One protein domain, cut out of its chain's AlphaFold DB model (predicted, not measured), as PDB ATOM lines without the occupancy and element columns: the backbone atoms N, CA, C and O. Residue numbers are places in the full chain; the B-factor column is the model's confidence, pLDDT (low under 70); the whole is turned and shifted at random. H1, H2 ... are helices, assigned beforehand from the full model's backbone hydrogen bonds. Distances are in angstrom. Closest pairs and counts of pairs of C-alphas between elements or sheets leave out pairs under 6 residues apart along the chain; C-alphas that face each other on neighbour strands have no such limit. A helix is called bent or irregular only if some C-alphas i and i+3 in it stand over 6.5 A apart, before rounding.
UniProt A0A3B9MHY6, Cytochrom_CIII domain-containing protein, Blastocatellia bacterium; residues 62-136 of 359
ATOM      1  N   LYS A  62     -38.198  42.014  41.155       92.50
ATOM      2  CA  LYS A  62     -37.551  41.646  42.427       92.50
ATOM      3  C   LYS A  62     -36.706  42.773  43.035       92.50
ATOM      4  O   LYS A  62     -36.499  42.754  44.239       92.50
ATOM      5  N   HIS A  63     -36.227  43.718  42.227       93.56
ATOM      6  CA  HIS A  63     -35.430  44.868  42.667       93.56
ATOM      7  C   HIS A  63     -36.260  46.156  42.813       93.56
ATOM      8  O   HIS A  63     -35.726  47.178  43.231       93.56
ATOM      9  N   GLN A  64     -37.561  46.120  42.509       92.81
ATOM     10  CA  GLN A  64     -38.502  47.226  42.732       92.81
ATOM     11  C   GLN A  64     -39.003  47.243  44.189       92.81
ATOM     12  O   GLN A  64     -40.204  47.229  44.451       92.81
ATOM     13  N   GLN A  65     -38.075  47.199  45.143       90.81
ATOM     14  CA  GLN A  65     -38.366  47.325  46.573       90.81
ATOM     15  C   GLN A  65     -38.172  48.776  47.033       90.81
ATOM     16  O   GLN A  65     -37.687  49.615  46.272       90.81
ATOM     17  N   ALA A  66     -38.545  49.081  48.280       91.25
ATOM     18  CA  ALA A  66     -38.228  50.379  48.869       91.25
ATOM     19  C   ALA A  66     -36.706  50.592  48.875       91.25
ATOM     20  O   ALA A  66     -35.948  49.686  49.209       91.25
ATOM     21  N   CYS A  67     -36.243  51.786  48.493       91.00
ATOM     22  CA  CYS A  67     -34.815  52.043  48.282       91.00
ATOM     23  C   CYS A  67     -33.970  51.738  49.527       91.00
ATOM     24  O   CYS A  67     -32.862  51.219  49.403       91.00
ATOM     25  N   ASN A  68     -34.524  51.991  50.715       89.75
ATOM     26  CA  ASN A  68     -33.884  51.746  52.004       89.75
ATOM     27  C   ASN A  68     -33.718  50.260  52.368       89.75
ATOM     28  O   ASN A  68     -32.993  49.964  53.315       89.75
ATOM     29  N   THR A  69     -34.319  49.318  51.626       91.44
ATOM     30  CA  THR A  69     -34.041  47.884  51.827       91.44
ATOM     31  C   THR A  69     -32.633  47.508  51.378       91.44
ATOM     32  O   THR A  69     -32.055  46.569  51.917       91.44
ATOM     33  N   CYS A  70     -32.073  48.249  50.415       92.62
ATOM     34  CA  CYS A  70     -30.713  48.042  49.915       92.62
ATOM     35  C   CYS A  70     -29.785  49.204  50.285       92.62
ATOM     36  O   CYS A  70     -28.652  48.986  50.700       92.62
ATOM     37  N   HIS A  71     -30.254  50.444  50.153       91.69
ATOM     38  CA  HIS A  71     -29.462  51.650  50.373       91.69
ATOM     39  C   HIS A  71     -29.758  52.261  51.743       91.69
ATOM     40  O   HIS A  71     -30.732  52.993  51.910       91.69
ATOM     41  N   LYS A  72     -28.897  51.998  52.728       89.38
ATOM     42  CA  LYS A  72     -28.992  52.649  54.041       89.38
ATOM     43  C   LYS A  72     -28.619  54.128  53.913       89.38
ATOM     44  O   LYS A  72     -27.575  54.462  53.355       89.38
ATOM     45  N   VAL A  73     -29.475  55.004  54.438       87.12
ATOM     46  CA  VAL A  73     -29.236  56.449  54.503       87.12
ATOM     47  C   VAL A  73     -29.064  56.857  55.968       87.12
ATOM     48  O   VAL A  73     -29.928  56.537  56.783       87.12
ATOM     49  N   PRO A  74     -27.989  57.582  56.315       88.56
ATOM     50  CA  PRO A  74     -26.865  57.908  55.441       88.56
ATOM     51  C   PRO A  74     -25.946  56.725  55.127       88.56
ATOM     52  O   PRO A  74     -25.725  55.848  55.957       88.56
ATOM     53  N   THR A  75     -25.300  56.798  53.966       88.44
ATOM     54  CA  THR A  75     -24.117  55.976  53.650       88.44
ATOM     55  C   THR A  75     -22.918  56.394  54.499       88.44
ATOM     56  O   THR A  75     -22.755  57.574  54.779       88.44
ATOM     57  N   GLY A  76     -22.043  55.471  54.908       87.44
ATOM     58  CA  GLY A  76     -20.967  55.770  55.871       87.44
ATOM     59  C   GLY A  76     -19.998  56.890  55.453       87.44
ATOM     60  O   GLY A  76     -19.445  57.585  56.305       87.44
ATOM     61  N   ASN A  77     -19.823  57.115  54.148       87.00
ATOM     62  CA  ASN A  77     -18.959  58.155  53.591       87.00
ATOM     63  C   ASN A  77     -19.674  59.496  53.333       87.00
ATOM     64  O   ASN A  77     -19.016  60.413  52.844       87.00
ATOM     65  N   TRP A  78     -20.967  59.644  53.652       87.38
ATOM     66  CA  TRP A  78     -21.756  60.823  53.264       87.38
ATOM     67  C   TRP A  78     -21.081  62.146  53.642       87.38
ATOM     68  O   TRP A  78     -20.923  62.998  52.777       87.38
ATOM     69  N   LYS A  79     -20.570  62.269  54.880       87.44
ATOM     70  CA  LYS A  79     -19.895  63.482  55.388       87.44
ATOM     71  C   LYS A  79     -18.648  63.872  54.597       87.44
ATOM     72  O   LYS A  79     -18.230  65.019  54.649       87.44
ATOM     73  N   LYS A  80     -18.007  62.910  53.926       85.25
ATOM     74  CA  LYS A  80     -16.805  63.158  53.116       85.25
ATOM     75  C   LYS A  80     -17.150  63.698  51.734       85.25
ATOM     76  O   LYS A  80     -16.309  64.319  51.102       85.25
ATOM     77  N   VAL A  81     -18.352  63.395  51.248       80.31
ATOM     78  CA  VAL A  81     -18.769  63.692  49.874       80.31
ATOM     79  C   VAL A  81     -19.771  64.848  49.843       80.31
ATOM     80  O   VAL A  81     -19.888  65.516  48.816       80.31
ATOM     81  N   ARG A  82     -20.533  65.064  50.927       78.00
ATOM     82  CA  ARG A  82     -21.681  65.982  50.994       78.00
ATOM     83  C   ARG A  82     -21.926  66.507  52.413       78.00
ATOM     84  O   ARG A  82     -21.651  65.822  53.395       78.00
ATOM     85  N   ASP A  83     -22.583  67.663  52.497       77.06
ATOM     86  CA  ASP A  83     -22.960  68.313  53.763       77.06
ATOM     87  C   ASP A  83     -24.278  67.800  54.373       77.06
ATOM     88  O   ASP A  83     -24.719  68.282  55.415       77.06
ATOM     89  N   PHE A  84     -24.928  66.811  53.752       78.06
ATOM     90  CA  PHE A  84     -26.205  66.263  54.215       78.06
ATOM     91  C   PHE A  84     -26.240  64.721  54.118       78.06
ATOM     92  O   PHE A  84     -25.644  64.152  53.198       78.06
ATOM     93  N   PRO A  85     -26.922  64.027  55.055       81.06
ATOM     94  CA  PRO A  85     -27.055  62.569  55.035       81.06
ATOM     95  C   PRO A  85     -27.771  62.064  53.769       81.06
ATOM     96  O   PRO A  85     -28.970  62.281  53.595       81.06
ATOM     97  N   ASP A  86     -27.023  61.379  52.897       84.12
ATOM     98  CA  ASP A  86     -27.456  60.933  51.564       84.12
ATOM     99  C   ASP A  86     -26.933  59.526  51.221       84.12
ATOM    100  O   ASP A  86     -26.079  58.955  51.917       84.12
ATOM    101  N   VAL A  87     -27.408  58.995  50.094       87.75
ATOM    102  CA  VAL A  87     -26.765  57.900  49.366       87.75
ATOM    103  C   VAL A  87     -25.596  58.464  48.553       87.75
ATOM    104  O   VAL A  87     -25.779  59.061  47.493       87.75
ATOM    105  N   ALA A  88     -24.379  58.267  49.054       88.38
ATOM    106  CA  ALA A  88     -23.130  58.719  48.443       88.38
ATOM    107  C   ALA A  88     -22.179  57.555  48.102       88.38
ATOM    108  O   ALA A  88     -21.038  57.786  47.703       88.38
ATOM    109  N   ASP A  89     -22.640  56.311  48.248       91.62
ATOM    110  CA  ASP A  89     -21.887  55.106  47.908       91.62
ATOM    111  C   ASP A  89     -22.828  53.959  47.500       91.62
ATOM    112  O   ASP A  89     -24.051  54.018  47.681       91.62
ATOM    113  N   TYR A  90     -22.233  52.901  46.956       92.44
ATOM    114  CA  TYR A  90     -22.870  51.607  46.761       92.44
ATOM    115  C   TYR A  90     -23.405  51.043  48.085       92.44
ATOM    116  O   TYR A  90     -22.859  51.341  49.149       92.44
ATOM    117  N   PRO A  91     -24.461  50.212  48.034       92.25
ATOM    118  CA  PRO A  91     -24.914  49.504  49.217       92.25
ATOM    119  C   PRO A  91     -23.849  48.497  49.667       92.25
ATOM    120  O   PRO A  91     -23.073  47.984  48.853       92.25
ATOM    121  N   ASP A  92     -23.840  48.195  50.962       92.25
ATOM    122  CA  ASP A  92     -22.973  47.161  51.517       92.25
ATOM    123  C   ASP A  92     -23.334  45.776  50.950       92.25
ATOM    124  O   ASP A  92     -24.425  45.537  50.423       92.25
ATOM    125  N   HIS A  93     -22.408  44.819  51.065       94.19
ATOM    126  CA  HIS A  93     -22.620  43.461  50.554       94.19
ATOM    127  C   HIS A  93     -23.861  42.773  51.143       94.19
ATOM    128  O   HIS A  93     -24.454  41.928  50.470       94.19
ATOM    129  N   ASP A  94     -24.275  43.120  52.366       94.12
ATOM    130  CA  ASP A  94     -25.457  42.550  53.024       94.12
ATOM    131  C   ASP A  94     -26.744  42.744  52.199       94.12
ATOM    132  O   ASP A  94     -27.562  41.820  52.114       94.12
ATOM    133  N   ALA A  95     -26.864  43.877  51.499       94.00
ATOM    134  CA  ALA A  95     -27.980  44.196  50.617       94.00
ATOM    135  C   ALA A  95     -28.157  43.153  49.503       94.00
ATOM    136  O   ALA A  95     -29.276  42.749  49.193       94.00
ATOM    137  N   CYS A  96     -27.058  42.665  48.921       95.00
ATOM    138  CA  CYS A  96     -27.106  41.638  47.882       95.00
ATOM    139  C   CYS A  96     -27.086  40.221  48.462       95.00
ATOM    140  O   CYS A  96     -27.816  39.352  47.986       95.00
ATOM    141  N   VAL A  97     -26.260  39.959  49.479       95.75
ATOM    142  CA  VAL A  97     -26.020  38.608  50.015       95.75
ATOM    143  C   VAL A  97     -27.290  37.990  50.599       95.75
ATOM    144  O   VAL A  97     -27.467  36.778  50.478       95.75
ATOM    145  N   SER A  98     -28.198  38.792  51.160       93.88
ATOM    146  CA  SER A  98     -29.486  38.317  51.687       93.88
ATOM    147  C   SER A  98     -30.325  37.553  50.649       93.88
ATOM    148  O   SER A  98     -30.973  36.565  50.988       93.88
ATOM    149  N   CYS A  99     -30.264  37.955  49.374       95.62
ATOM    150  CA  CYS A  99     -31.024  37.344  48.275       95.62
ATOM    151  C   CYS A  99     -30.152  36.543  47.293       95.62
ATOM    152  O   CYS A  99     -30.629  35.606  46.651       95.62
ATOM    153  N   HIS A 100     -28.874  36.908  47.158       96.19
ATOM    154  CA  HIS A 100     -27.947  36.405  46.140       96.19
ATOM    155  C   HIS A 100     -26.768  35.612  46.708       96.19
ATOM    156  O   HIS A 100     -25.764  35.424  46.019       96.19
ATOM    157  N   ARG A 101     -26.890  35.086  47.935       96.69
ATOM    158  CA  ARG A 101     -25.848  34.282  48.594       96.69
ATOM    159  C   ARG A 101     -25.187  33.247  47.669       96.69
ATOM    160  O   ARG A 101     -23.961  33.248  47.599       96.69
ATOM    161  N   PRO A 102     -25.921  32.409  46.904       96.38
ATOM    162  CA  PRO A 102     -25.276  31.402  46.063       96.38
ATOM    163  C   PRO A 102     -24.429  32.014  44.947       96.38
ATOM    164  O   PRO A 102     -23.394  31.462  44.604       96.38
ATOM    165  N   GLN A 103     -24.850  33.148  44.379       95.88
ATOM    166  CA  GLN A 103     -24.090  33.834  43.332       95.88
ATOM    167  C   GLN A 103     -22.874  34.557  43.899       95.88
ATOM    168  O   GLN A 103     -21.840  34.578  43.244       95.88
ATOM    169  N   PHE A 104     -22.987  35.092  45.113       94.56
ATOM    170  CA  PHE A 104     -21.921  35.824  45.793       94.56
ATOM    171  C   PHE A 104     -20.713  34.946  46.145       94.56
ATOM    172  O   PHE A 104     -19.596  35.438  46.214       94.56
ATOM    173  N   PHE A 105     -20.920  33.637  46.324       93.31
ATOM    174  CA  PHE A 105     -19.858  32.680  46.664       93.31
ATOM    175  C   PHE A 105     -19.546  31.684  45.536       93.31
ATOM    176  O   PHE A 105     -18.853  30.689  45.751       93.31
ATOM    177  N   LYS A 106     -20.060  31.914  44.319       93.50
ATOM    178  CA  LYS A 106     -19.836  31.010  43.187       93.50
ATOM    179  C   LYS A 106     -18.513  31.324  42.485       93.50
ATOM    180  O   LYS A 106     -18.435  32.245  41.675       93.50
ATOM    181  N   GLY A 107     -17.517  30.471  42.720       90.94
ATOM    182  CA  GLY A 107     -16.203  30.540  42.075       90.94
ATOM    183  C   GLY A 107     -15.273  31.589  42.692       90.94
ATOM    184  O   GLY A 107     -15.662  32.342  43.577       90.94
ATOM    185  N   ALA A 108     -14.024  31.632  42.218       88.31
ATOM    186  CA  ALA A 108     -12.995  32.528  42.762       88.31
ATOM    187  C   ALA A 108     -13.224  34.015  42.425       88.31
ATOM    188  O   ALA A 108     -12.722  34.890  43.124       88.31
ATOM    189  N   LYS A 109     -13.966  34.299  41.346       92.81
ATOM    190  CA  LYS A 109     -14.318  35.654  40.894       92.81
ATOM    191  C   LYS A 109     -15.816  35.716  40.579       92.81
ATOM    192  O   LYS A 109     -16.194  35.566  39.415       92.81
ATOM    193  N   PRO A 110     -16.676  35.860  41.599       94.56
ATOM    194  CA  PRO A 110     -18.117  35.904  41.400       94.56
ATOM    195  C   PRO A 110     -18.506  37.063  40.481       94.56
ATOM    196  O   PRO A 110     -18.202  38.216  40.770       94.56
ATOM    197  N   VAL A 111     -19.197  36.765  39.378       94.88
ATOM    198  CA  VAL A 111     -19.558  37.773  38.360       94.88
ATOM    199  C   VAL A 111     -20.391  38.911  38.957       94.88
ATOM    200  O   VAL A 111     -20.221  40.054  38.568       94.88
ATOM    201  N   ILE A 112     -21.214  38.636  39.974       95.25
ATOM    202  CA  ILE A 112     -22.002  39.661  40.678       95.25
ATOM    203  C   ILE A 112     -21.134  40.781  41.286       95.25
ATOM    204  O   ILE A 112     -21.588  41.913  41.427       95.25
ATOM    205  N   CYS A 113     -19.863  40.512  41.597       94.75
ATOM    206  CA  CYS A 113     -18.947  41.518  42.124       94.75
ATOM    207  C   CYS A 113     -18.547  42.574  41.074       94.75
ATOM    208  O   CYS A 113     -18.174  43.680  41.466       94.75
ATOM    209  N   SER A 114     -18.668  42.298  39.762       93.69
ATOM    210  CA  SER A 114     -18.358  43.282  38.702       93.69
ATOM    211  C   SER A 114     -19.331  44.458  38.662       93.69
ATOM    212  O   SER A 114     -19.052  45.454  38.003       93.69
ATOM    213  N   ILE A 115     -20.472  44.358  39.353       92.69
ATOM    214  CA  ILE A 115     -21.448  45.449  39.450       92.69
ATOM    215  C   ILE A 115     -20.831  46.668  40.156       92.69
ATOM    216  O   ILE A 115     -21.129  47.807  39.790       92.69
ATOM    217  N   CYS A 116     -19.963  46.434  41.146       93.69
ATOM    218  CA  CYS A 116     -19.358  47.491  41.962       93.69
ATOM    219  C   CYS A 116     -17.836  47.566  41.806       93.69
ATOM    220  O   CYS A 116     -17.279  48.654  41.898       93.69
ATOM    221  N   HIS A 117     -17.150  46.442  41.582       94.62
ATOM    222  CA  HIS A 117     -15.690  46.393  41.561       94.62
ATOM    223  C   HIS A 117     -15.117  46.521  40.151       94.62
ATOM    224  O   HIS A 117     -15.575  45.871  39.215       94.62
ATOM    225  N   THR A 118     -14.041  47.300  40.029       93.75
ATOM    226  CA  THR A 118     -13.210  47.336  38.812       93.75
ATOM    227  C   THR A 118     -12.349  46.080  38.684       93.75
ATOM    228  O   THR A 118     -12.061  45.628  37.577       93.75
ATOM    229  N   LYS A 119     -11.963  45.488  39.821       93.31
ATOM    230  CA  LYS A 119     -11.196  44.246  39.918       93.31
ATOM    231  C   LYS A 119     -11.824  43.339  40.969       93.31
ATOM    232  O   LYS A 119     -11.957  43.713  42.127       93.31
ATOM    233  N   ILE A 120     -12.204  42.127  40.569       92.94
ATOM    234  CA  ILE A 120     -12.797  41.141  41.482       92.94
ATOM    235  C   ILE A 120     -11.666  40.359  42.160       92.94
ATOM    236  O   ILE A 120     -11.097  39.438  41.563       92.94
ATOM    237  N   SER A 121     -11.325  40.739  43.392       87.06
ATOM    238  CA  SER A 121     -10.342  40.049  44.234       87.06
ATOM    239  C   SER A 121     -10.651  40.276  45.719       87.06
ATOM    240  O   SER A 121     -10.950  41.402  46.098       87.06
ATOM    241  N   PRO A 122     -10.503  39.267  46.598       83.62
ATOM    242  CA  PRO A 122     -10.634  39.461  48.046       83.62
ATOM    243  C   PRO A 122      -9.622  40.446  48.655       83.62
ATOM    244  O   PRO A 122      -9.788  40.857  49.797       83.62
ATOM    245  N   ARG A 123      -8.544  40.763  47.927       87.50
ATOM    246  CA  ARG A 123      -7.467  41.667  48.368       87.50
ATOM    247  C   ARG A 123      -7.519  43.046  47.708       87.50
ATOM    248  O   ARG A 123      -6.636  43.851  47.968       87.50
ATOM    249  N   ASP A 124      -8.476  43.276  46.814       88.81
ATOM    250  CA  ASP A 124      -8.595  44.518  46.051       88.81
ATOM    251  C   ASP A 124     -10.004  45.083  46.239       88.81
ATOM    252  O   ASP A 124     -10.999  44.455  45.875       88.81
ATOM    253  N   ASP A 125     -10.089  46.262  46.838       88.19
ATOM    254  CA  ASP A 125     -11.332  46.970  47.111       88.19
ATOM    255  C   ASP A 125     -11.615  48.074  46.080       88.19
ATOM    256  O   ASP A 125     -12.538  48.868  46.268       88.19
ATOM    257  N   ALA A 126     -10.878  48.113  44.960       94.31
ATOM    258  CA  ALA A 126     -11.068  49.112  43.920       94.31
ATOM    259  C   ALA A 126     -12.464  49.007  43.289       94.31
ATOM    260  O   ALA A 126     -12.775  48.103  42.498       94.31
ATOM    261  N   ARG A 127     -13.309  49.989  43.604       93.19
ATOM    262  CA  ARG A 127     -14.678  50.116  43.099       93.19
ATOM    263  C   ARG A 127     -14.769  51.104  41.945       93.19
ATOM    264  O   ARG A 127     -13.951  52.010  41.801       93.19
ATOM    265  N   LEU A 128     -15.786  50.915  41.111       92.50
ATOM    266  CA  LEU A 128     -16.239  51.934  40.172       92.50
ATOM    267  C   LEU A 128     -16.633  53.188  40.967       92.50
ATOM    268  O   LEU A 128     -17.057  53.090  42.118       92.50
ATOM    269  N   ALA A 129     -16.504  54.373  40.369       90.75
ATOM    270  CA  ALA A 129     -16.988  55.593  41.008       90.75
ATOM    271  C   ALA A 129     -18.498  55.484  41.263       90.75
ATOM    272  O   ALA A 129     -19.230  55.001  40.400       90.75
ATOM    273  N   PHE A 130     -18.972  55.947  42.421       87.88
ATOM    274  CA  PHE A 130     -20.402  56.052  42.697       87.88
ATOM    275  C   PHE A 130     -20.896  57.471  42.374       87.88
ATOM    276  O   PHE A 130     -20.396  58.451  42.913       87.88
ATOM    277  N   ARG A 131     -21.896  57.662  41.517       84.31
ATOM    278  CA  ARG A 131     -22.523  56.698  40.600       84.31
ATOM    279  C   ARG A 131     -21.600  56.400  39.409       84.31
ATOM    280  O   ARG A 131     -20.975  57.329  38.910       84.31
ATOM    281  N   ASN A 132     -21.620  55.167  38.885       85.56
ATOM    282  CA  ASN A 132     -20.851  54.817  37.686       85.56
ATOM    283  C   ASN A 132     -21.283  55.707  36.499       85.56
ATOM    284  O   ASN A 132     -22.421  55.560  36.035       85.56
ATOM    285  N   PRO A 133     -20.412  56.605  35.996       79.25
ATOM    286  CA  PRO A 133     -20.768  57.540  34.930       79.25
ATOM    287  C   PRO A 133     -21.047  56.835  33.596       79.25
ATOM    288  O   PRO A 133     -21.816  57.350  32.791       79.25
ATOM    289  N   ALA A 134     -20.493  55.637  33.387       80.88
ATOM    290  CA  ALA A 134     -20.742  54.829  32.194       80.88
ATOM    291  C   ALA A 134     -22.093  54.091  32.230       80.88
ATOM    292  O   ALA A 134     -22.527  53.549  31.219       80.88
ATOM    293  N   SER A 135     -22.763  54.038  33.387       83.25
ATOM    294  CA  SER A 135     -24.060  53.369  33.519       83.25
ATOM    295  C   SER A 135     -25.214  54.322  33.232       83.25
ATOM    296  O   SER A 135     -25.314  55.406  33.815       83.25
ATOM    297  N   GLU A 136     -26.156  53.870  32.409       86.31
ATOM    298  CA  GLU A 136     -27.358  54.635  32.096       86.31
ATOM    299  C   GLU A 136     -28.214  54.921  33.342       86.31
ATOM    300  O   GLU A 136     -28.211  54.196  34.351       86.31
TER     301      GLU A 136
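AT A GLANCE: This is residues 62 to 136 of the 359 residues of the protein "Cytochrom_CIII domain-containing protein" of Blastocatellia bacterium (UniProt A0A3B9MHY6). This is a chain with little regular structure, mostly loops: helices H2 and H3 meet at a corner toward one end, and the short H1 lies toward the other. The printed part has 75 residues with three named helices, in the order H1, H2, H3, and no named strand; its class is all helix, though the named elements hold only 21 residues. It is only just compact, close to loose, with a radius of gyration of the C-alphas of 13.3 A, and only just elongated, spanning 40 by 26 by 24 A.

HOW THE PARTS SIT: H2, residues 93 to 104, is irregular: C-alphas 99 and 102 are 8.6 A apart. With residues 103 to 104 alone, it touches H3, residues 111 to 115, only at the corner by their short link; the closest C-alphas, of Phe 104 and Ile 112, are 6.4 A apart. H1, residues 78 to 81, is apart from both. O i to N i+4 pairs are within hydrogen-bond range in 5 of 8 cases in H2 and 0 of 1 in H3, where 2 of 2 O i to N i+3 pairs are; H1 is too short for an i+4 pair.

IN THESE COORDINATES: H2 measures 9.0 A from C-alpha 93 at (-22.620, 43.461, 50.554) to C-alpha 104, H3 8.0 A to C-alpha 115 at (-21.448, 45.449, 39.450), and H1 5.4 A from C-alpha 78 at (-21.756, 60.823, 53.264).

THE WHOLE: The farthest C-alphas, of Asp 83 and Gly 107, are 40.1 A apart. The printed part has no cut, the link from H1 to H2 is long, and no printed residue is under 70 in pLDDT.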